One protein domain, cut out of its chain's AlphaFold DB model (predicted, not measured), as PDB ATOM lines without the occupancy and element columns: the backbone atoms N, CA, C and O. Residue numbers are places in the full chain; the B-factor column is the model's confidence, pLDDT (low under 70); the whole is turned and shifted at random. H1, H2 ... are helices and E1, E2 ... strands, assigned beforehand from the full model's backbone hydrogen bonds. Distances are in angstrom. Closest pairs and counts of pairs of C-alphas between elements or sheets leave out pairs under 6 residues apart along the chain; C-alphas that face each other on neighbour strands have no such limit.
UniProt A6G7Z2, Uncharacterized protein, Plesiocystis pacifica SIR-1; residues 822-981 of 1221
ATOM      1  N   TRP A 822     -53.912   7.130 -31.636       94.62
ATOM      2  CA  TRP A 822     -53.450   5.880 -32.287       94.62
ATOM      3  C   TRP A 822     -54.050   4.626 -31.599       94.62
ATOM      4  O   TRP A 822     -54.209   4.623 -30.377       94.62
ATOM      5  N   SER A 823     -54.358   3.546 -32.342       93.88
ATOM      6  CA  SER A 823     -54.970   2.298 -31.818       93.88
ATOM      7  C   SER A 823     -54.071   1.063 -32.005       93.88
ATOM      8  O   SER A 823     -53.206   1.025 -32.871       93.88
ATOM      9  N   LEU A 824     -54.290  -0.015 -31.241       91.75
ATOM     10  CA  LEU A 824     -53.661  -1.312 -31.539       91.75
ATOM     11  C   LEU A 824     -54.255  -1.996 -32.781       91.75
ATOM     12  O   LEU A 824     -53.695  -2.987 -33.241       91.75
ATOM     13  N   ASP A 825     -55.351  -1.497 -33.346       91.19
ATOM     14  CA  ASP A 825     -55.946  -2.059 -34.566       91.19
ATOM     15  C   ASP A 825     -55.269  -1.534 -35.844       91.19
ATOM     16  O   ASP A 825     -55.164  -2.267 -36.827       91.19
ATOM     17  N   ASP A 826     -54.752  -0.298 -35.814       93.06
ATOM     18  CA  ASP A 826     -54.049   0.351 -36.932       93.06
ATOM     19  C   ASP A 826     -52.523   0.441 -36.740       93.06
ATOM     20  O   ASP A 826     -51.789   0.601 -37.717       93.06
ATOM     21  N   THR A 827     -52.026   0.305 -35.505       93.75
ATOM     22  CA  THR A 827     -50.617   0.539 -35.157       93.75
ATOM     23  C   THR A 827     -49.885  -0.738 -34.753       93.75
ATOM     24  O   THR A 827     -50.206  -1.375 -33.750       93.75
ATOM     25  N   ILE A 828     -48.809  -1.068 -35.472       93.31
ATOM     26  CA  ILE A 828     -47.805  -2.043 -35.031       93.31
ATOM     27  C   ILE A 828     -46.955  -1.405 -33.928       93.31
ATOM     28  O   ILE A 828     -46.299  -0.387 -34.149       93.31
ATOM     29  N   VAL A 829     -46.913  -2.029 -32.751       93.50
ATOM     30  CA  VAL A 829     -46.086  -1.586 -31.617       93.50
ATOM     31  C   VAL A 829     -44.978  -2.593 -31.360       93.50
ATOM     32  O   VAL A 829     -45.246  -3.788 -31.226       93.50
ATOM     33  N   ILE A 830     -43.741  -2.111 -31.228       91.25
ATOM     34  CA  ILE A 830     -42.589  -2.918 -30.812       91.25
ATOM     35  C   ILE A 830     -41.978  -2.364 -29.534       91.25
ATOM     36  O   ILE A 830     -41.480  -1.243 -29.524       91.25
ATOM     37  N   ALA A 831     -41.936  -3.188 -28.489       89.69
ATOM     38  CA  ALA A 831     -41.185  -2.943 -27.262       89.69
ATOM     39  C   ALA A 831     -39.821  -3.653 -27.322       89.69
ATOM     40  O   ALA A 831     -39.767  -4.877 -27.484       89.69
ATOM     41  N   LEU A 832     -38.723  -2.905 -27.179       88.44
ATOM     42  CA  LEU A 832     -37.341  -3.398 -27.256       88.44
ATOM     43  C   LEU A 832     -36.412  -2.723 -26.225       88.44
ATOM     44  O   LEU A 832     -36.816  -1.790 -25.537       88.44
ATOM     45  N   LEU A 833     -35.162  -3.185 -26.092       77.81
ATOM     46  CA  LEU A 833     -34.138  -2.516 -25.272       77.81
ATOM     47  C   LEU A 833     -33.090  -1.818 -26.146       77.81
ATOM     48  O   LEU A 833     -32.501  -2.433 -27.035       77.81
ATOM     49  N   ARG A 834     -32.761  -0.569 -25.808       79.75
ATOM     50  CA  ARG A 834     -31.598   0.161 -26.328       79.75
ATOM     51  C   ARG A 834     -30.661   0.491 -25.169       79.75
ATOM     52  O   ARG A 834     -31.053   1.149 -24.215       79.75
ATOM     53  N   ASN A 835     -29.420   0.007 -25.225       75.62
ATOM     54  CA  ASN A 835     -28.395   0.188 -24.178       75.62
ATOM     55  C   ASN A 835     -28.817  -0.275 -22.757       75.62
ATOM     56  O   ASN A 835     -28.201   0.116 -21.765       75.62
ATOM     57  N   GLY A 836     -29.842  -1.130 -22.656       67.50
ATOM     58  CA  GLY A 836     -30.439  -1.589 -21.395       67.50
ATOM     59  C   GLY A 836     -31.646  -0.774 -20.908       67.50
ATOM     60  O   GLY A 836     -32.241  -1.153 -19.908       67.50
ATOM     61  N   VAL A 837     -32.028   0.298 -21.609       77.88
ATOM     62  CA  VAL A 837     -33.240   1.087 -21.338       77.88
ATOM     63  C   VAL A 837     -34.370   0.621 -22.269       77.88
ATOM     64  O   VAL A 837     -34.100   0.380 -23.451       77.88
ATOM     65  N   PRO A 838     -35.622   0.488 -21.791       82.56
ATOM     66  CA  PRO A 838     -36.782   0.269 -22.651       82.56
ATOM     67  C   PRO A 838     -36.950   1.359 -23.716       82.56
ATOM     68  O   PRO A 838     -36.828   2.551 -23.440       82.56
ATOM     69  N   MET A 839     -37.251   0.933 -24.936       89.62
ATOM     70  CA  MET A 839     -37.619   1.768 -26.072       89.62
ATOM     71  C   MET A 839     -38.844   1.147 -26.738       89.62
ATOM     72  O   MET A 839     -38.936  -0.077 -26.858       89.62
ATOM     73  N   TRP A 840     -39.742   1.989 -27.236       93.00
ATOM     74  CA  TRP A 840     -40.892   1.554 -28.015       93.00
ATOM     75  C   TRP A 840     -40.942   2.272 -29.353       93.00
ATOM     76  O   TRP A 840     -40.772   3.487 -29.401       93.00
ATOM     77  N   GLY A 841     -41.183   1.525 -30.426       92.31
ATOM     78  CA  GLY A 841     -41.596   2.069 -31.716       92.31
ATOM     79  C   GLY A 841     -43.088   1.825 -31.917       92.31
ATOM     80  O   GLY A 841     -43.557   0.716 -31.660       92.31
ATOM     81  N   ALA A 842     -43.812   2.843 -32.369       93.56
ATOM     82  CA  ALA A 842     -45.187   2.737 -32.847       93.56
ATOM     83  C   ALA A 842     -45.208   3.087 -34.339       93.56
ATOM     84  O   ALA A 842     -44.604   4.087 -34.737       93.56
ATOM     85  N   TRP A 843     -45.881   2.264 -35.146       91.75
ATOM     86  CA  TRP A 843     -45.891   2.334 -36.608       91.75
ATOM     87  C   TRP A 843     -47.285   2.123 -37.187       91.75
ATOM     88  O   TRP A 843     -47.869   1.066 -36.967       91.75
ATOM     89  N   ARG A 844     -47.777   3.064 -37.995       92.75
ATOM     90  CA  ARG A 844     -49.013   2.906 -38.776       92.75
ATOM     91  C   ARG A 844     -48.683   2.425 -40.192       92.75
ATOM     92  O   ARG A 844     -48.119   3.200 -40.961       92.75
ATOM     93  N   PRO A 845     -49.017   1.182 -40.591       87.88
ATOM     94  CA  PRO A 845     -48.663   0.683 -41.922       87.88
ATOM     95  C   PRO A 845     -49.460   1.327 -43.068       87.88
ATOM     96  O   PRO A 845     -49.054   1.213 -44.220       87.88
ATOM     97  N   SER A 846     -50.583   1.983 -42.756       87.00
ATOM     98  CA  SER A 846     -51.459   2.689 -43.701       87.00
ATOM     99  C   SER A 846     -50.961   4.097 -44.047       87.00
ATOM    100  O   SER A 846     -50.914   4.452 -45.218       87.00
ATOM    101  N   THR A 847     -50.569   4.889 -43.043       89.62
ATOM    102  CA  THR A 847     -50.054   6.265 -43.208       89.62
ATOM    103  C   THR A 847     -48.526   6.336 -43.283       89.62
ATOM    104  O   THR A 847     -47.967   7.391 -43.577       89.62
ATOM    105  N   LEU A 848     -47.841   5.216 -43.013       87.12
ATOM    106  CA  LEU A 848     -46.379   5.080 -42.920       87.12
ATOM    107  C   LEU A 848     -45.748   5.950 -41.818       87.12
ATOM    108  O   LEU A 848     -44.532   6.158 -41.790       87.12
ATOM    109  N   GLU A 849     -46.566   6.450 -40.894       91.38
ATOM    110  CA  GLU A 849     -46.134   7.243 -39.750       91.38
ATOM    111  C   GLU A 849     -45.411   6.387 -38.705       91.38
ATOM    112  O   GLU A 849     -45.787   5.245 -38.419       91.38
ATOM    113  N   TYR A 850     -44.415   6.985 -38.052       92.12
ATOM    114  CA  TYR A 850     -43.760   6.435 -36.878       92.12
ATOM    115  C   TYR A 850     -43.542   7.448 -35.761       92.12
ATOM    116  O   TYR A 850     -43.306   8.633 -35.999       92.12
ATOM    117  N   ARG A 851     -43.556   6.929 -34.530       94.00
ATOM    118  CA  ARG A 851     -43.116   7.611 -33.306       94.00
ATOM    119  C   ARG A 851     -42.266   6.664 -32.457       94.00
ATOM    120  O   ARG A 851     -42.398   5.441 -32.555       94.00
ATOM    121  N   VAL A 852     -41.379   7.216 -31.627       92.94
ATOM    122  CA  VAL A 852     -40.490   6.447 -30.737       92.94
ATOM    123  C   VAL A 852     -40.524   7.007 -29.313       92.94
ATOM    124  O   VAL A 852     -40.373   8.209 -29.128       92.94
ATOM    125  N   LYS A 853     -40.673   6.133 -28.310       92.94
ATOM    126  CA  LYS A 853     -40.647   6.449 -26.869       92.94
ATOM    127  C   LYS A 853     -39.401   5.841 -26.217       92.94
ATOM    128  O   LYS A 853     -39.015   4.727 -26.575       92.94
ATOM    129  N   ASN A 854     -38.770   6.536 -25.266       90.12
ATOM    130  CA  ASN A 854     -37.581   6.050 -24.543       90.12
ATOM    131  C   ASN A 854     -37.797   6.132 -23.024       90.12
ATOM    132  O   ASN A 854     -37.947   7.223 -22.478       90.12
ATOM    133  N   GLY A 855     -37.757   4.993 -22.329       86.12
ATOM    134  CA  GLY A 855     -37.989   4.924 -20.882       86.12
ATOM    135  C   GLY A 855     -39.320   5.566 -20.460       86.12
ATOM    136  O   GLY A 855     -40.351   5.349 -21.087       86.12
ATOM    137  N   ALA A 856     -39.293   6.372 -19.401       84.88
ATOM    138  CA  ALA A 856     -40.465   7.123 -18.946       84.88
ATOM    139  C   ALA A 856     -40.745   8.408 -19.759       84.88
ATOM    140  O   ALA A 856     -41.741   9.072 -19.493       84.88
ATOM    141  N   GLY A 857     -39.886   8.772 -20.721       89.19
ATOM    142  CA  GLY A 857     -40.061   9.972 -21.546       89.19
ATOM    143  C   GLY A 857     -41.209   9.851 -22.550       89.19
ATOM    144  O   GLY A 857     -41.778   8.777 -22.741       89.19
ATOM    145  N   GLU A 858     -41.540  10.957 -23.211       91.88
ATOM    146  CA  GLU A 858     -42.672  11.045 -24.137       91.88
ATOM    147  C   GLU A 858     -42.431  10.356 -25.495       91.88
ATOM    148  O   GLU A 858     -41.334   9.881 -25.813       91.88
ATOM    149  N   TRP A 859     -43.494  10.268 -26.299       94.62
ATOM    150  CA  TRP A 859     -43.412   9.855 -27.699       94.62
ATOM    151  C   TRP A 859     -42.814  10.980 -28.548       94.62
ATOM    152  O   TRP A 859     -43.259  12.119 -28.456       94.62
ATOM    153  N   SER A 860     -41.865  10.655 -29.427       93.62
ATOM    154  CA  SER A 860     -41.366  11.607 -30.422       93.62
ATOM    155  C   SER A 860     -42.479  12.133 -31.333       93.62
ATOM    156  O   SER A 860     -43.475  11.446 -31.572       93.62
ATOM    157  N   GLU A 861     -42.223  13.282 -31.955       91.50
ATOM    158  CA  GLU A 861     -42.940  13.780 -33.135       91.50
ATOM    159  C   GLU A 861     -43.194  12.670 -34.173       91.50
ATOM    160  O   GLU A 861     -42.369  11.757 -34.338       91.50
ATOM    161  N   THR A 862     -44.310  12.783 -34.902       91.00
ATOM    162  CA  THR A 862     -44.591  11.948 -36.080       91.00
ATOM    163  C   THR A 862     -43.508  12.150 -37.135       91.00
ATOM    164  O   THR A 862     -43.191  13.278 -37.505       91.00
ATOM    165  N   LYS A 863     -42.997  11.049 -37.689       88.62
ATOM    166  CA  LYS A 863     -42.135  11.048 -38.879       88.62
ATOM    167  C   LYS A 863     -42.680  10.036 -39.882       88.62
ATOM    168  O   LYS A 863     -43.189   9.000 -39.474       88.62
ATOM    169  N   SER A 864     -42.606  10.325 -41.177       85.06
ATOM    170  CA  SER A 864     -43.046   9.388 -42.223       85.06
ATOM    171  C   SER A 864     -41.892   8.480 -42.672       85.06
ATOM    172  O   SER A 864     -40.723   8.873 -42.616       85.06
ATOM    173  N   MET A 865     -42.209   7.259 -43.107       74.88
ATOM    174  CA  MET A 865     -41.304   6.361 -43.832       74.88
ATOM    175  C   MET A 865     -41.692   6.278 -45.318       74.88
ATOM    176  O   MET A 865     -42.875   6.342 -45.645       74.88
ATOM    177  N   PRO A 866     -40.726   6.102 -46.240       70.88
ATOM    178  CA  PRO A 866     -41.029   5.974 -47.663       70.88
ATOM    179  C   PRO A 866     -41.839   4.698 -47.945       70.88
ATOM    180  O   PRO A 866     -41.475   3.607 -47.505       70.88
ATOM    181  N   ALA A 867     -42.924   4.841 -48.714       61.03
ATOM    182  CA  ALA A 867     -43.858   3.757 -49.040       61.03
ATOM    183  C   ALA A 867     -43.184   2.583 -49.764       61.03
ATOM    184  O   ALA A 867     -43.401   1.414 -49.448       61.03
ATOM    185  N   THR A 868     -42.341   2.923 -50.734       57.38
ATOM    186  CA  THR A 868     -41.578   2.004 -51.574       57.38
ATOM    187  C   THR A 868     -40.229   2.630 -51.886       57.38
ATOM    188  O   THR A 868     -40.117   3.850 -52.010       57.38
ATOM    189  N   SER A 869     -39.209   1.800 -52.072       49.00
ATOM    190  CA  SER A 869     -37.880   2.243 -52.494       49.00
ATOM    191  C   SER A 869     -37.245   1.203 -53.399       49.00
ATOM    192  O   SER A 869     -37.283   0.012 -53.075       49.00
ATOM    193  N   GLU A 870     -36.558   1.643 -54.447       55.84
ATOM    194  CA  GLU A 870     -35.535   0.809 -55.067       55.84
ATOM    195  C   GLU A 870     -34.486   0.388 -54.022       55.84
ATOM    196  O   GLU A 870     -34.198   1.109 -53.063       55.84
ATOM    197  N   ARG A 871     -33.902  -0.802 -54.194       54.72
ATOM    198  CA  ARG A 871     -32.837  -1.312 -53.320       54.72
ATOM    199  C   ARG A 871     -31.562  -0.494 -53.545       54.72
ATOM    200  O   ARG A 871     -30.803  -0.806 -54.463       54.72
ATOM    201  N   ASP A 872     -31.297   0.489 -52.684       61.12
ATOM    202  CA  ASP A 872     -30.030   1.229 -52.643       61.12
ATOM    203  C   ASP A 872     -28.866   0.213 -52.554       61.12
ATOM    204  O   ASP A 872     -28.793  -0.551 -51.585       61.12
ATOM    205  N   PRO A 873     -27.938   0.163 -53.533       57.16
ATOM    206  CA  PRO A 873     -26.862  -0.832 -53.543       57.16
ATOM    207  C   PRO A 873     -25.901  -0.752 -52.346       57.16
ATOM    208  O   PRO A 873     -25.169  -1.708 -52.091       57.16
ATOM    209  N   LYS A 874     -25.883   0.374 -51.622       55.78
ATOM    210  CA  LYS A 874     -25.043   0.628 -50.441       55.78
ATOM    211  C   LYS A 874     -25.827   0.532 -49.127       55.78
ATOM    212  O   LYS A 874     -25.239   0.135 -48.123       55.78
ATOM    213  N   LYS A 875     -27.117   0.898 -49.107       53.50
ATOM    214  CA  LYS A 875     -27.955   0.932 -47.885       53.50
ATOM    215  C   LYS A 875     -28.952  -0.228 -47.754       53.50
ATOM    216  O   LYS A 875     -29.402  -0.500 -46.645       53.50
ATOM    217  N   GLY A 876     -29.260  -0.939 -48.839       65.56
ATOM    218  CA  GLY A 876     -30.270  -2.000 -48.887       65.56
ATOM    219  C   GLY A 876     -31.654  -1.497 -49.307       65.56
ATOM    220  O   GLY A 876     -31.792  -0.424 -49.883       65.56
ATOM    221  N   TYR A 877     -32.689  -2.295 -49.042       64.06
ATOM    222  CA  TYR A 877     -34.076  -1.855 -49.206       64.06
ATOM    223  C   TYR A 877     -34.451  -0.904 -48.056       64.06
ATOM    224  O   TYR A 877     -34.126  -1.196 -46.902       64.06
ATOM    225  N   THR A 878     -35.126   0.213 -48.352       66.25
ATOM    226  CA  THR A 878     -35.584   1.189 -47.345       66.25
ATOM    227  C   THR A 878     -37.109   1.237 -47.195       66.25
ATOM    228  O   THR A 878     -37.631   2.179 -46.607       66.25
ATOM    229  N   ASP A 879     -37.825   0.229 -47.696       72.62
ATOM    230  CA  ASP A 879     -39.255   0.038 -47.457       72.62
ATOM    231  C   ASP A 879     -39.530  -0.381 -46.003       72.62
ATOM    232  O   ASP A 879     -38.700  -1.008 -45.331       72.62
ATOM    233  N   PHE A 880     -40.727  -0.046 -45.519       71.88
ATOM    234  CA  PHE A 880     -41.131  -0.221 -44.123       71.88
ATOM    235  C   PHE A 880     -40.831  -1.625 -43.532       71.88
ATOM    236  O   PHE A 880     -40.148  -1.684 -42.501       71.88
ATOM    237  N   PRO A 881     -41.221  -2.760 -44.160       76.38
ATOM    238  CA  PRO A 881     -40.911  -4.105 -43.659       76.38
ATOM    239  C   PRO A 881     -39.418  -4.372 -43.433       76.38
ATOM    240  O   PRO A 881     -39.040  -4.991 -42.431       76.38
ATOM    241  N   ASN A 882     -38.548  -3.916 -44.340       76.25
ATOM    242  CA  ASN A 882     -37.112  -4.169 -44.251       76.25
ATOM    243  C   ASN A 882     -36.413  -3.213 -43.278       76.25
ATOM    244  O   ASN A 882     -35.568  -3.673 -42.505       76.25
ATOM    245  N   VAL A 883     -36.809  -1.936 -43.222       75.88
ATOM    246  CA  VAL A 883     -36.307  -0.975 -42.221       75.88
ATOM    247  C   VAL A 883     -36.668  -1.428 -40.807       75.88
ATOM    248  O   VAL A 883     -35.796  -1.470 -39.931       75.88
ATOM    249  N   ALA A 884     -37.916  -1.852 -40.587       77.38
ATOM    250  CA  ALA A 884     -38.358  -2.428 -39.323       77.38
ATOM    251  C   ALA A 884     -37.568  -3.705 -38.985       77.38
ATOM    252  O   ALA A 884     -36.952  -3.792 -37.920       77.38
ATOM    253  N   THR A 885     -37.490  -4.668 -39.913       83.62
ATOM    254  CA  THR A 885     -36.762  -5.937 -39.717       83.62
ATOM    255  C   THR A 885     -35.278  -5.725 -39.395       83.62
ATOM    256  O   THR A 885     -34.741  -6.369 -38.489       83.62
ATOM    257  N   PHE A 886     -34.604  -4.808 -40.095       81.75
ATOM    258  CA  PHE A 886     -33.206  -4.458 -39.844       81.75
ATOM    259  C   PHE A 886     -33.019  -3.788 -38.479       81.75
ATOM    260  O   PHE A 886     -32.118  -4.162 -37.725       81.75
ATOM    261  N   THR A 887     -33.900  -2.848 -38.126       79.38
ATOM    262  CA  THR A 887     -33.875  -2.138 -36.839       79.38
ATOM    263  C   THR A 887     -34.044  -3.107 -35.669       79.38
ATOM    264  O   THR A 887     -33.216  -3.119 -34.756       79.38
ATOM    265  N   ILE A 888     -35.045  -3.993 -35.734       82.38
ATOM    266  CA  ILE A 888     -35.268  -5.043 -34.731       82.38
ATOM    267  C   ILE A 888     -34.019  -5.929 -34.614       82.38
ATOM    268  O   ILE A 888     -33.540  -6.152 -33.506       82.38
ATOM    269  N   ARG A 889     -33.433  -6.391 -35.730       83.44
ATOM    270  CA  ARG A 889     -32.212  -7.222 -35.714       83.44
ATOM    271  C   ARG A 889     -31.013  -6.531 -35.067       83.44
ATOM    272  O   ARG A 889     -30.381  -7.122 -34.196       83.44
ATOM    273  N   LYS A 890     -30.757  -5.265 -35.401       83.12
ATOM    274  CA  LYS A 890     -29.674  -4.462 -34.807       83.12
ATOM    275  C   LYS A 890     -29.798  -4.357 -33.279       83.12
ATOM    276  O   LYS A 890     -28.792  -4.417 -32.568       83.12
ATOM    277  N   PHE A 891     -31.025  -4.261 -32.762       80.12
ATOM    278  CA  PHE A 891     -31.282  -4.328 -31.322       80.12
ATOM    279  C   PHE A 891     -31.239  -5.758 -30.765       80.12
ATOM    280  O   PHE A 891     -30.835  -5.946 -29.623       80.12
ATOM    281  N   LEU A 892     -31.617  -6.785 -31.530       80.75
ATOM    282  CA  LEU A 892     -31.543  -8.188 -31.101       80.75
ATOM    283  C   LEU A 892     -30.107  -8.685 -30.932       80.75
ATOM    284  O   LEU A 892     -29.861  -9.521 -30.060       80.75
ATOM    285  N   ASP A 893     -29.168  -8.191 -31.733       76.19
ATOM    286  CA  ASP A 893     -27.746  -8.546 -31.640       76.19
ATOM    287  C   ASP A 893     -27.039  -7.847 -30.468       76.19
ATOM    288  O   ASP A 893     -26.042  -8.351 -29.956       76.19
ATOM    289  N   THR A 894     -27.599  -6.732 -29.985       71.75
ATOM    290  CA  THR A 894     -27.150  -6.012 -28.777       71.75
ATOM    291  C   THR A 894     -27.984  -6.328 -27.524       71.75
ATOM    292  O   THR A 894     -27.665  -5.852 -26.434       71.75
ATOM    293  N   ALA A 895     -29.020  -7.166 -27.646       66.62
ATOM    294  CA  ALA A 895     -29.896  -7.571 -26.549       66.62
ATOM    295  C   ALA A 895     -29.160  -8.431 -25.499       66.62
ATOM    296  O   ALA A 895     -28.507  -9.415 -25.869       66.62
ATOM    297  N   PRO A 896     -29.328  -8.166 -24.188       60.16
ATOM    298  CA  PRO A 896     -28.928  -9.105 -23.143       60.16
ATOM    299  C   PRO A 896     -29.635 -10.457 -23.321       60.16
ATOM    300  O   PRO A 896     -30.832 -10.512 -23.610       60.16
ATOM    301  N   ALA A 897     -28.916 -11.567 -23.138       50.97
ATOM    302  CA  ALA A 897     -29.513 -12.893 -23.287       50.97
ATOM    303  C   ALA A 897     -30.620 -13.129 -22.236       50.97
ATOM    304  O   ALA A 897     -30.448 -12.823 -21.060       50.97
ATOM    305  N   GLY A 898     -31.758 -13.669 -22.678       54.84
ATOM    306  CA  GLY A 898     -32.961 -13.869 -21.857       54.84
ATOM    307  C   GLY A 898     -34.060 -12.829 -22.100       54.84
ATOM    308  O   GLY A 898     -35.235 -13.189 -22.049       54.84
ATOM    309  N   VAL A 899     -33.697 -11.592 -22.465       61.91
ATOM    310  CA  VAL A 899     -34.662 -10.527 -22.789       61.91
ATOM    311  C   VAL A 899     -35.513 -10.930 -23.993       61.91
ATOM    312  O   VAL A 899     -34.994 -11.439 -24.993       61.91
ATOM    313  N   ARG A 900     -36.822 -10.669 -23.906       73.69
ATOM    314  CA  ARG A 900     -37.757 -10.810 -25.028       73.69
ATOM    315  C   ARG A 900     -38.348  -9.466 -25.412       73.69
ATOM    316  O   ARG A 900     -39.044  -8.833 -24.620       73.69
ATOM    317  N   TYR A 901     -38.105  -9.077 -26.656       83.19
ATOM    318  CA  TYR A 901     -38.821  -7.969 -27.281       83.19
ATOM    319  C   TYR A 901     -40.244  -8.415 -27.615       83.19
ATOM    320  O   TYR A 901     -40.490  -9.610 -27.792       83.19
ATOM    321  N   ARG A 902     -41.182  -7.473 -27.686       89.06
ATOM    322  CA  ARG A 902     -42.609  -7.757 -27.882       89.06
ATOM    323  C   ARG A 902     -43.135  -6.985 -29.084       89.06
ATOM    324  O   ARG A 902     -42.818  -5.810 -29.219       89.06
ATOM    325  N   VAL A 903     -43.927  -7.643 -29.925       91.31
ATOM    326  CA  VAL A 903     -44.610  -7.059 -31.087       91.31
ATOM    327  C   VAL A 903     -46.108  -7.298 -30.951       91.31
ATOM    328  O   VAL A 903     -46.529  -8.428 -30.697       91.31
ATOM    329  N   ALA A 904     -46.893  -6.242 -31.128       93.31
ATOM    330  CA  ALA A 904     -48.353  -6.259 -31.135       93.31
ATOM    331  C   ALA A 904     -48.888  -5.373 -32.275       93.31
ATOM    332  O   ALA A 904     -48.111  -4.680 -32.932       93.31
ATOM    333  N   GLY A 905     -50.199  -5.413 -32.513       93.88
ATOM    334  CA  GLY A 905     -50.856  -4.679 -33.597       93.88
ATOM    335  C   GLY A 905     -51.057  -5.502 -34.878       93.88
ATOM    336  O   GLY A 905     -50.904  -6.727 -34.837       93.88
ATOM    337  N   PRO A 906     -51.385  -4.866 -36.021       93.56
ATOM    338  CA  PRO A 906     -51.653  -5.526 -37.297       93.56
ATOM    339  C   PRO A 906     -50.347  -5.898 -38.021       93.56
ATOM    340  O   PRO A 906     -50.049  -5.424 -39.113       93.56
ATOM    341  N   TRP A 907     -49.509  -6.719 -37.383       93.31
ATOM    342  CA  TRP A 907     -48.160  -7.032 -37.866       93.31
ATOM    343  C   TRP A 907     -48.117  -8.083 -38.983       93.31
ATOM    344  O   TRP A 907     -47.081  -8.234 -39.639       93.31
ATOM    345  N   LEU A 908     -49.211  -8.815 -39.209       91.69
ATOM    346  CA  LEU A 908     -49.309  -9.840 -40.248       91.69
ATOM    347  C   LEU A 908     -49.136  -9.223 -41.650       91.69
ATOM    348  O   LEU A 908     -49.680  -8.163 -41.941       91.69
ATOM    349  N   GLY A 909     -48.323  -9.858 -42.498       87.81
ATOM    350  CA  GLY A 909     -47.933  -9.329 -43.816       87.81
ATOM    351  C   GLY A 909     -46.742  -8.356 -43.788       87.81
ATOM    352  O   GLY A 909     -45.974  -8.301 -44.751       87.81
ATOM    353  N   TYR A 910     -46.517  -7.655 -42.671       89.00
ATOM    354  CA  TYR A 910     -45.429  -6.678 -42.516       89.00
ATOM    355  C   TYR A 910     -44.200  -7.235 -41.785       89.00
ATOM    356  O   TYR A 910     -43.068  -6.901 -42.136       89.00
ATOM    357  N   LEU A 911     -44.398  -8.085 -40.772       91.56
ATOM    358  CA  LEU A 911     -43.331  -8.660 -39.949       91.56
ATOM    359  C   LEU A 911     -43.505 -10.174 -39.790       91.56
ATOM    360  O   LEU A 911     -44.602 -10.677 -39.559       91.56
ATOM    361  N   TYR A 912     -42.393 -10.906 -39.858       92.31
ATOM    362  CA  TYR A 912     -42.399 -12.369 -39.884       92.31
ATOM    363  C   TYR A 912     -41.643 -12.942 -38.676       92.31
ATOM    364  O   TYR A 912     -40.430 -12.748 -38.576       92.31
ATOM    365  N   PRO A 913     -42.290 -13.702 -37.768       91.00
ATOM    366  CA  PRO A 913     -41.629 -14.264 -36.582       91.00
ATOM    367  C   PRO A 913     -40.388 -15.127 -36.884       91.00
ATOM    368  O   PRO A 913     -39.466 -15.231 -36.071       91.00
ATOM    369  N   THR A 914     -40.318 -15.722 -38.077       90.56
ATOM    370  CA  THR A 914     -39.158 -16.481 -38.573       90.56
ATOM    371  C   THR A 914     -37.896 -15.649 -38.805       90.56
ATOM    372  O   THR A 914     -36.802 -16.222 -38.835       90.56
ATOM    373  N   ASP A 915     -38.017 -14.325 -38.920       89.38
ATOM    374  CA  ASP A 915     -36.899 -13.414 -39.175       89.38
ATOM    375  C   ASP A 915     -36.093 -13.089 -37.908       89.38
ATOM    376  O   ASP A 915     -34.950 -12.629 -38.017       89.38
ATOM    377  N   PHE A 916     -36.674 -13.357 -36.731       87.62
ATOM    378  CA  PHE A 916     -36.186 -12.926 -35.414       87.62
ATOM    379  C   PHE A 916     -35.958 -14.081 -34.420       87.62
ATOM    380  O   PHE A 916     -35.282 -13.912 -33.400       87.62
ATOM    381  N   GLY A 917     -36.494 -15.271 -34.710       84.44
ATOM    382  CA  GLY A 917     -36.339 -16.455 -33.866       84.44
ATOM    383  C   GLY A 917     -37.082 -16.336 -32.530       84.44
ATOM    384  O   GLY A 917     -38.160 -15.764 -32.449       84.44
ATOM    385  N   THR A 918     -36.518 -16.900 -31.461       78.06
ATOM    386  CA  THR A 918     -37.163 -16.975 -30.133       78.06
ATOM    387  C   THR A 918     -36.921 -15.759 -29.229       78.06
ATOM    388  O   THR A 918     -37.394 -15.754 -28.091       78.06
ATOM    389  N   LYS A 919     -36.189 -14.740 -29.704       78.50
ATOM    390  CA  LYS A 919     -35.914 -13.497 -28.957       78.50
ATOM    391  C   LYS A 919     -37.056 -12.467 -29.031       78.50
ATOM    392  O   LYS A 919     -37.039 -11.495 -28.280       78.50
ATOM    393  N   VAL A 920     -38.030 -12.657 -29.924       85.69
ATOM    394  CA  VAL A 920     -39.187 -11.763 -30.082       85.69
ATOM    395  C   VAL A 920     -40.471 -12.543 -29.825       85.69
ATOM    396  O   VAL A 920     -40.716 -13.578 -30.445       85.69
ATOM    397  N   GLN A 921     -41.292 -12.044 -28.907       86.38
ATOM    398  CA  GLN A 921     -42.677 -12.454 -28.739       86.38
ATOM    399  C   GLN A 921     -43.546 -11.653 -29.709       86.38
ATOM    400  O   GLN A 921     -43.541 -10.428 -29.674       86.38
ATOM    401  N   PHE A 922     -44.317 -12.356 -30.528       89.06
ATOM    402  CA  PHE A 922     -45.422 -11.776 -31.278       89.06
ATOM    403  C   PHE A 922     -46.713 -12.129 -30.543       89.06
ATOM    404  O   PHE A 922     -46.996 -13.311 -30.322       89.06
ATOM    405  N   ASP A 923     -47.457 -11.108 -30.137       87.88
ATOM    406  CA  ASP A 923     -48.827 -11.254 -29.654       87.88
ATOM    407  C   ASP A 923     -49.757 -11.583 -30.847       87.88
ATOM    408  O   ASP A 923     -49.343 -11.429 -32.001       87.88
ATOM    409  N   PRO A 924     -50.998 -12.061 -30.633       87.44
ATOM    410  CA  PRO A 924     -51.954 -12.249 -31.725       87.44
ATOM    411  C   PRO A 924     -52.115 -10.961 -32.548       87.44
ATOM    412  O   PRO A 924     -52.276  -9.888 -31.971       87.44
ATOM    413  N   SER A 925     -52.044 -11.067 -33.879       90.44
ATOM    414  CA  SER A 925     -52.221  -9.912 -34.770       90.44
ATOM    415  C   SER A 925     -53.665  -9.413 -34.686       90.44
ATOM    416  O   SER A 925     -54.588 -10.225 -34.749       90.44
ATOM    417  N   THR A 926     -53.857  -8.102 -34.550       90.00
ATOM    418  CA  THR A 926     -55.186  -7.452 -34.564       90.00
ATOM    419  C   THR A 926     -55.731  -7.279 -35.984       90.00
ATOM    420  O   THR A 926     -56.940  -7.272 -36.186       90.00
ATOM    421  N   GLY A 927     -54.841  -7.228 -36.979       88.75
ATOM    422  CA  GLY A 927     -55.165  -7.136 -38.402       88.75
ATOM    423  C   GLY A 927     -53.976  -7.499 -39.298       88.75
ATOM    424  O   GLY A 927     -53.044  -8.180 -38.854       88.75
ATOM    425  N   GLY A 928     -54.000  -7.016 -40.542       85.81
ATOM    426  CA  GLY A 928     -53.021  -7.331 -41.589       85.81
ATOM    427  C   GLY A 928     -53.353  -8.620 -42.355       85.81
ATOM    428  O   GLY A 928     -53.968  -9.535 -41.808       85.81
ATOM    429  N   GLU A 929     -52.949  -8.699 -43.624       87.56
ATOM    430  CA  GLU A 929     -53.233  -9.835 -44.515       87.56
ATOM    431  C   GLU A 929     -51.953 -10.594 -44.900       87.56
ATOM    432  O   GLU A 929     -50.887 -10.013 -45.111       87.56
ATOM    433  N   LEU A 930     -52.057 -11.923 -44.985       90.81
ATOM    434  CA  LEU A 930     -50.946 -12.820 -45.297       90.81
ATOM    435  C   LEU A 930     -50.935 -13.194 -46.786       90.81
ATOM    436  O   LEU A 930     -51.260 -14.323 -47.157       90.81
ATOM    437  N   ASP A 931     -50.535 -12.250 -47.634       90.75
ATOM    438  CA  ASP A 931     -50.385 -12.490 -49.071       90.75
ATOM    439  C   ASP A 931     -49.217 -13.459 -49.358       90.75
ATOM    440  O   ASP A 931     -48.034 -13.105 -49.335       90.75
ATOM    441  N   VAL A 932     -49.568 -14.720 -49.625       91.50
ATOM    442  CA  VAL A 932     -48.611 -15.769 -49.995       91.50
ATOM    443  C   VAL A 932     -48.109 -15.605 -51.429       91.50
ATOM    444  O   VAL A 932     -46.945 -15.906 -51.672       91.50
ATOM    445  N   ALA A 933     -48.911 -15.077 -52.358       91.00
ATOM    446  CA  ALA A 933     -48.477 -14.872 -53.741       91.00
ATOM    447  C   ALA A 933     -47.371 -13.806 -53.816       91.00
ATOM    448  O   ALA A 933     -46.364 -13.997 -54.497       91.00
ATOM    449  N   LYS A 934     -47.486 -12.734 -53.023       88.50
ATOM    450  CA  LYS A 934     -46.425 -11.736 -52.823       88.50
ATOM    451  C   LYS A 934     -45.170 -12.320 -52.173       88.50
ATOM    452  O   LYS A 934     -44.070 -11.954 -52.577       88.50
ATOM    453  N   LEU A 935     -45.297 -13.249 -51.223       90.75
ATOM    454  CA  LEU A 935     -44.141 -13.951 -50.638       90.75
ATOM    455  C   LEU A 935     -43.476 -14.936 -51.612       90.75
ATOM    456  O   LEU A 935     -42.258 -15.118 -51.561       90.75
ATOM    457  N   GLU A 936     -44.241 -15.565 -52.503       92.81
ATOM    458  CA  GLU A 936     -43.708 -16.398 -53.586       92.81
ATOM    459  C   GLU A 936     -43.004 -15.538 -54.644       92.81
ATOM    460  O   GLU A 936     -41.907 -15.894 -55.074       92.81
ATOM    461  N   ALA A 937     -43.554 -14.366 -54.976       90.25
ATOM    462  CA  ALA A 937     -42.911 -13.372 -55.835       90.25
ATOM    463  C   ALA A 937     -41.623 -12.793 -55.214       90.25
ATOM    464  O   ALA A 937     -40.599 -12.756 -55.891       90.25
ATOM    465  N   GLU A 938     -41.623 -12.424 -53.924       86.56
ATOM    466  CA  GLU A 938     -40.417 -11.998 -53.184       86.56
ATOM    467  C   GLU A 938     -39.348 -13.102 -53.218       86.56
ATOM    468  O   GLU A 938     -38.185 -12.853 -53.540       86.56
ATOM    469  N   PHE A 939     -39.736 -14.350 -52.934       92.75
ATOM    470  CA  PHE A 939     -38.815 -15.482 -52.967       92.75
ATOM    471  C   PHE A 939     -38.266 -15.749 -54.379       92.75
ATOM    472  O   PHE A 939     -37.077 -16.058 -54.514       92.75
ATOM    473  N   ALA A 940     -39.086 -15.599 -55.422       91.94
ATOM    474  CA  ALA A 940     -38.670 -15.737 -56.814       91.94
ATOM    475  C   ALA A 940     -37.718 -14.609 -57.247       91.94
ATOM    476  O   ALA A 940     -36.649 -14.905 -57.780       91.94
ATOM    477  N   GLU A 941     -38.039 -13.340 -56.961       88.56
ATOM    478  CA  GLU A 941     -37.186 -12.185 -57.280       88.56
ATOM    479  C   GLU A 941     -35.828 -12.299 -56.581       88.56
ATOM    480  O   GLU A 941     -34.785 -12.226 -57.232       88.56
ATOM    481  N   VAL A 942     -35.825 -12.566 -55.269       86.25
ATOM    482  CA  VAL A 942     -34.592 -12.737 -54.492       86.25
ATOM    483  C   VAL A 942     -33.790 -13.937 -55.009       86.25
ATOM    484  O   VAL A 942     -32.575 -13.831 -55.145       86.25
ATOM    485  N   THR A 943     -34.422 -15.056 -55.373       90.69
ATOM    486  CA  THR A 943     -33.704 -16.228 -55.921       90.69
ATOM    487  C   THR A 943     -33.133 -15.972 -57.321       90.69
ATOM    488  O   THR A 943     -31.999 -16.374 -57.594       90.69
ATOM    489  N   ALA A 944     -33.860 -15.272 -58.197       90.44
ATOM    490  CA  ALA A 944     -33.388 -14.903 -59.532       90.44
ATOM    491  C   ALA A 944     -32.231 -13.892 -59.459       90.44
ATOM    492  O   ALA A 944     -31.185 -14.096 -60.074       90.44
ATOM    493  N   LYS A 945     -32.375 -12.853 -58.627       84.06
ATOM    494  CA  LYS A 945     -31.347 -11.835 -58.351       84.06
ATOM    495  C   LYS A 945     -30.087 -12.447 -57.730       84.06
ATOM    496  O   LYS A 945     -28.983 -12.061 -58.080       84.06
ATOM    497  N   VAL A 946     -30.223 -13.439 -56.851       87.69
ATOM    498  CA  VAL A 946     -29.069 -14.148 -56.269       87.69
ATOM    499  C   VAL A 946     -28.432 -15.136 -57.254       87.69
ATOM    500  O   VAL A 946     -27.223 -15.334 -57.200       87.69
ATOM    501  N   SER A 947     -29.199 -15.695 -58.195       86.06
ATOM    502  CA  SER A 947     -28.661 -16.509 -59.297       86.06
ATOM    503  C   SER A 947     -27.939 -15.686 -60.374       86.06
ATOM    504  O   SER A 947     -27.061 -16.227 -61.043       86.06
ATOM    505  N   SER A 948     -28.257 -14.395 -60.546       86.44
ATOM    506  CA  SER A 948     -27.563 -13.534 -61.523       86.44
ATOM    507  C   SER A 948     -26.154 -13.117 -61.075       86.44
ATOM    508  O   SER A 948     -25.303 -12.813 -61.912       86.44
ATOM    509  N   TYR A 949     -25.858 -13.168 -59.772       78.25
ATOM    510  CA  TYR A 949     -24.510 -12.978 -59.238       78.25
ATOM    511  C   TYR A 949     -23.757 -14.321 -59.181       78.25
ATOM    512  O   TYR A 949     -23.943 -15.109 -58.258       78.25
ATOM    513  N   GLY A 950     -22.846 -14.572 -60.130       86.44
ATOM    514  CA  GLY A 950     -22.160 -15.873 -60.302       86.44
ATOM    515  C   GLY A 950     -21.346 -16.414 -59.104       86.44
ATOM    516  O   GLY A 950     -20.921 -17.571 -59.108       86.44
ATOM    517  N   GLN A 951     -21.135 -15.613 -58.057       82.38
ATOM    518  CA  GLN A 951     -20.702 -16.057 -56.726       82.38
ATOM    519  C   GLN A 951     -21.535 -15.313 -55.663       82.38
ATOM    520  O   GLN A 951     -21.138 -14.222 -55.248       82.38
ATOM    521  N   PRO A 952     -22.682 -15.860 -55.215       82.44
ATOM    522  CA  PRO A 952     -23.580 -15.146 -54.314       82.44
ATOM    523  C   PRO A 952     -22.987 -14.999 -52.910       82.44
ATOM    524  O   PRO A 952     -22.450 -15.952 -52.332       82.44
ATOM    525  N   THR A 953     -23.104 -13.797 -52.347       84.50
ATOM    526  CA  THR A 953     -22.513 -13.435 -51.054       84.50
ATOM    527  C   THR A 953     -23.237 -14.081 -49.864       84.50
ATOM    528  O   THR A 953     -24.358 -14.582 -49.965       84.50
ATOM    529  N   GLY A 954     -22.612 -14.041 -48.681       76.62
ATOM    530  CA  GLY A 954     -23.217 -14.565 -47.450       76.62
ATOM    531  C   GLY A 954     -24.529 -13.866 -47.055       76.62
ATOM    532  O   GLY A 954     -25.434 -14.522 -46.542       76.62
ATOM    533  N   SER A 955     -24.670 -12.565 -47.335       74.75
ATOM    534  CA  SER A 955     -25.913 -11.808 -47.122       74.75
ATOM    535  C   SER A 955     -27.014 -12.211 -48.104       74.75
ATOM    536  O   SER A 955     -28.172 -12.323 -47.717       74.75
ATOM    537  N   GLU A 956     -26.661 -12.502 -49.352       82.56
ATOM    538  CA  GLU A 956     -27.594 -12.968 -50.385       82.56
ATOM    539  C   GLU A 956     -28.099 -14.390 -50.112       82.56
ATOM    540  O   GLU A 956     -29.305 -14.643 -50.153       82.56
ATOM    541  N   LYS A 957     -27.212 -15.296 -49.690       83.31
ATOM    542  CA  LYS A 957     -27.599 -16.625 -49.185       83.31
ATOM    543  C   LYS A 957     -28.494 -16.527 -47.944       83.31
ATOM    544  O   LYS A 957     -29.444 -17.303 -47.806       83.31
ATOM    545  N   ALA A 958     -28.237 -15.562 -47.057       81.00
ATOM    546  CA  ALA A 958     -29.099 -15.294 -45.907       81.00
ATOM    547  C   ALA A 958     -30.487 -14.765 -46.322       81.00
ATOM    548  O   ALA A 958     -31.476 -15.199 -45.733       81.00
ATOM    549  N   ALA A 959     -30.576 -13.915 -47.352       83.19
ATOM    550  CA  ALA A 959     -31.836 -13.397 -47.890       83.19
ATOM    551  C   ALA A 959     -32.705 -14.503 -48.518       83.19
ATOM    552  O   ALA A 959     -33.854 -14.670 -48.112       83.19
ATOM    553  N   VAL A 960     -32.150 -15.344 -49.403       88.88
ATOM    554  CA  VAL A 960     -32.866 -16.514 -49.970       88.88
ATOM    555  C   VAL A 960     -33.339 -17.459 -48.854       88.88
ATOM    556  O   VAL A 960     -34.481 -17.922 -48.844       88.88
ATOM    557  N   SER A 961     -32.479 -17.711 -47.861       89.25
ATOM    558  CA  SER A 961     -32.814 -18.506 -46.673       89.25
ATOM    559  C   SER A 961     -33.926 -17.877 -45.822       89.25
ATOM    560  O   SER A 961     -34.699 -18.601 -45.190       89.25
ATOM    561  N   GLN A 962     -34.012 -16.547 -45.770       87.88
ATOM    562  CA  GLN A 962     -35.037 -15.808 -45.039       87.88
ATOM    563  C   GLN A 962     -36.382 -15.847 -45.767       87.88
ATOM    564  O   GLN A 962     -37.352 -16.315 -45.177       87.88
ATOM    565  N   ALA A 963     -36.437 -15.470 -47.045       89.88
ATOM    566  CA  ALA A 963     -37.664 -15.514 -47.844       89.88
ATOM    567  C   ALA A 963     -38.272 -16.934 -47.868       89.88
ATOM    568  O   ALA A 963     -39.458 -17.116 -47.590       89.88
ATOM    569  N   LYS A 964     -37.443 -17.982 -48.010       94.19
ATOM    570  CA  LYS A 964     -37.894 -19.383 -47.889       94.19
ATOM    571  C   LYS A 964     -38.483 -19.722 -46.510       94.19
ATOM    572  O   LYS A 964     -39.400 -20.541 -46.413       94.19
ATOM    573  N   ARG A 965     -37.983 -19.110 -45.430       92.69
ATOM    574  CA  ARG A 965     -38.528 -19.252 -44.066       92.69
ATOM    575  C   ARG A 965     -39.810 -18.442 -43.852       92.69
ATOM    576  O   ARG A 965     -40.682 -18.931 -43.140       92.69
ATOM    577  N   ARG A 966     -39.955 -17.259 -44.464       93.38
ATOM    578  CA  ARG A 966     -41.218 -16.493 -44.496       93.38
ATOM    579  C   ARG A 966     -42.317 -17.317 -45.170       93.38
ATOM    580  O   ARG A 966     -43.314 -17.638 -44.529       93.38
ATOM    581  N   LEU A 967     -42.068 -17.785 -46.394       93.62
ATOM    582  CA  LEU A 967     -43.009 -18.578 -47.192       93.62
ATOM    583  C   LEU A 967     -43.441 -19.886 -46.499       93.62
ATOM    584  O   LEU A 967     -44.631 -20.168 -46.361       93.62
ATOM    585  N   THR A 968     -42.487 -20.673 -45.987       92.56
ATOM    586  CA  THR A 968     -42.805 -21.938 -45.287       92.56
ATOM    587  C   THR A 968     -43.491 -21.742 -43.928       92.56
ATOM    588  O   THR A 968     -44.178 -22.651 -43.456       92.56
ATOM    589  N   TRP A 969     -43.350 -20.570 -43.300       94.00
ATOM    590  CA  TRP A 969     -44.155 -20.178 -42.143       94.00
ATOM    591  C   TRP A 969     -45.564 -19.745 -42.560       94.00
ATOM    592  O   TRP A 969     -46.529 -20.220 -41.965       94.00
ATOM    593  N   ALA A 970     -45.699 -18.942 -43.617       92.88
ATOM    594  CA  ALA A 970     -46.981 -18.433 -44.095       92.88
ATOM    595  C   ALA A 970     -47.939 -19.569 -44.499       92.88
ATOM    596  O   ALA A 970     -49.028 -19.704 -43.938       92.88
ATOM    597  N   ALA A 971     -47.474 -20.500 -45.341       91.62
ATOM    598  CA  ALA A 971     -48.230 -21.697 -45.724       91.62
ATOM    599  C   ALA A 971     -48.617 -22.594 -44.522       91.62
ATOM    600  O   ALA A 971     -49.577 -23.366 -44.580       91.62
ATOM    601  N   LYS A 972     -47.884 -22.501 -43.403       91.69
ATOM    602  CA  LYS A 972     -48.187 -23.215 -42.155       91.69
ATOM    603  C   LYS A 972     -49.212 -22.475 -41.280       91.69
ATOM    604  O   LYS A 972     -49.899 -23.145 -40.504       91.69
ATOM    605  N   GLN A 973     -49.332 -21.151 -41.385       89.94
ATOM    606  CA  GLN A 973     -50.358 -20.360 -40.690       89.94
ATOM    607  C   GLN A 973     -51.724 -20.536 -41.359       89.94
ATOM    608  O   GLN A 973     -52.635 -21.020 -40.688       89.94
ATOM    609  N   LEU A 974     -51.812 -20.392 -42.689       90.38
ATOM    610  CA  LEU A 974     -53.036 -20.709 -43.446       90.38
ATOM    611  C   LEU A 974     -53.537 -22.136 -43.142       90.38
ATOM    612  O   LEU A 974     -54.712 -22.361 -42.869       90.38
ATOM    613  N   LYS A 975     -52.628 -23.121 -43.068       91.06
ATOM    614  CA  LYS A 975     -52.941 -24.525 -42.716       91.06
ATOM    615  C   LYS A 975     -53.237 -24.771 -41.224       91.06
ATOM    616  O   LYS A 975     -53.543 -25.901 -40.828       91.06
ATOM    617  N   GLN A 976     -53.112 -23.755 -40.372       87.69
ATOM    618  CA  GLN A 976     -53.600 -23.748 -38.990       87.69
ATOM    619  C   GLN A 976     -54.946 -23.027 -38.885       87.69
ATOM    620  O   GLN A 976     -55.827 -23.555 -38.213       87.69
ATOM    621  N   GLU A 977     -55.142 -21.920 -39.598       88.56
ATOM    622  CA  GLU A 977     -56.426 -21.217 -39.731       88.56
ATOM    623  C   GLU A 977     -57.483 -22.112 -40.391       88.56
ATOM    624  O   GLU A 977     -58.536 -22.342 -39.807       88.56
ATOM    625  N   GLU A 978     -57.156 -22.768 -41.508       90.94
ATOM    626  CA  GLU A 978     -57.975 -23.800 -42.168       90.94
ATOM    627  C   GLU A 978     -58.369 -24.939 -41.203       90.94
ATOM    628  O   GLU A 978     -59.459 -25.508 -41.282       90.94
ATOM    629  N   LYS A 979     -57.499 -25.278 -40.243       90.25
ATOM    630  CA  LYS A 979     -57.796 -26.275 -39.199       90.25
ATOM    631  C   LYS A 979     -58.578 -25.695 -38.026       90.25
ATOM    632  O   LYS A 979     -59.272 -26.458 -37.358       90.25
ATOM    633  N   ALA A 980     -58.464 -24.400 -37.754       86.25
ATOM    634  CA  ALA A 980     -59.239 -23.701 -36.742       86.25
ATOM    635  C   ALA A 980     -60.685 -23.517 -37.218       86.25
ATOM    636  O   ALA A 980     -61.597 -23.919 -36.500       86.25
ATOM    637  N   THR A 981     -60.904 -23.063 -38.454       89.88
ATOM    638  CA  THR A 981     -62.236 -22.965 -39.073       89.88
ATOM    639  C   THR A 981     -62.887 -24.342 -39.210       89.88
ATOM    640  O   THR A 981     -64.012 -24.528 -38.752       89.88
TER     641      THR A 981
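AT A GLANCE: This is residues 822 to 981 of the 1221 residues of an uncharacterized protein of Plesiocystis pacifica SIR-1 (UniProt A6G7Z2). A twisted five-stranded sheet has one helix, H1, over one face, and beyond H1 on that side a long helical hairpin, H2 and H3, is set apart from the sheet, with the loop of residues 905 to 919 between them. The last residues of H3, 975 to 981, stick out, as do residues 948 to 954 at the hairpin's turn. The printed part has 160 residues, with three named helices and five named strands in the order E1 E2 E3 H1 E4 E5 H2 H3; the sheet runs E3 E2 E1 E4 E5 and is mixed, and the class is mixed, helices and strands. The whole is compact, with a radius of gyration of the C-alphas of 16.4 A and spans of 50 by 45 by 34 A.

IN THESE COORDINATES: In the sheet, E3 is residues 849 to 854, 17.5 A; E2 is residues 837 to 843, 19.9 A; E1 is residues 828 to 834, 18.5 A, beginning at C-alpha 828 (-47.805, -2.043, -35.031); E4 is residues 901 to 904, 10.4 A; and E5 is residues 920 to 922, 6.3 A. H1 is residues 880 to 894, 21.6 A, beginning at C-alpha 880 (-41.131, -0.221, -44.123). H2 is residues 932 to 948, 24.1 A. H3, the longest helix, is residues 954 to 981, 40.8 A, ending at C-alpha 981 (-62.236, -22.965, -39.073).

HOW THE PARTS SIT: E1, E2 and E3 form a meander, each strand the antiparallel neighbour of the one before; E1 and E2 are a hairpin, and so are E2 and E3. N 830 and O 841 are 2.9 A apart between E1 and E2, and N 851 and O 842 are 3.0 A apart between E3 and E2. E4 is antiparallel to E1, with N 831 and O 902 at 2.9 A, and parallel to E5, with N 903 and O 921 at 2.8 A. The sheet is twisted, its C-alphas lying up to 4.1 A off the best plane. H1 is on the sheet at a height of 9.3 A, over E1, and runs along the strands at 22 degrees to E1 on the local plane; the closest C-alphas of the two are those of Arg 834 and Phe 891, 6.7 A apart. H2 and H3 are a helical hairpin and touch, closest at the C-alphas of Phe 939 and Ala 963, 5.3 A apart, with a shallow tilt of 17 degrees, opposite ways. Both are apart from H1 and not on the sheet. In H2 every O i to N i+4 pair is within hydrogen-bond range; in H1 10 of 11 are, and in H3 22 of 24.

THE WHOLE: The C-alphas farthest apart, those of Ala 856 and Gly 950, are 50.7 A apart. The printed part has no cut. The links E3 to H1, 25 residues, and E4 to E5, 15 residues, are long; residues 863 to 864 of the first pair antiparallel with residues 849 to 850 of E3. Mean pLDDT of the printed part is 84.1, and it is under 70 at residue 836, residues 867 to 878 and residues 895 to 899.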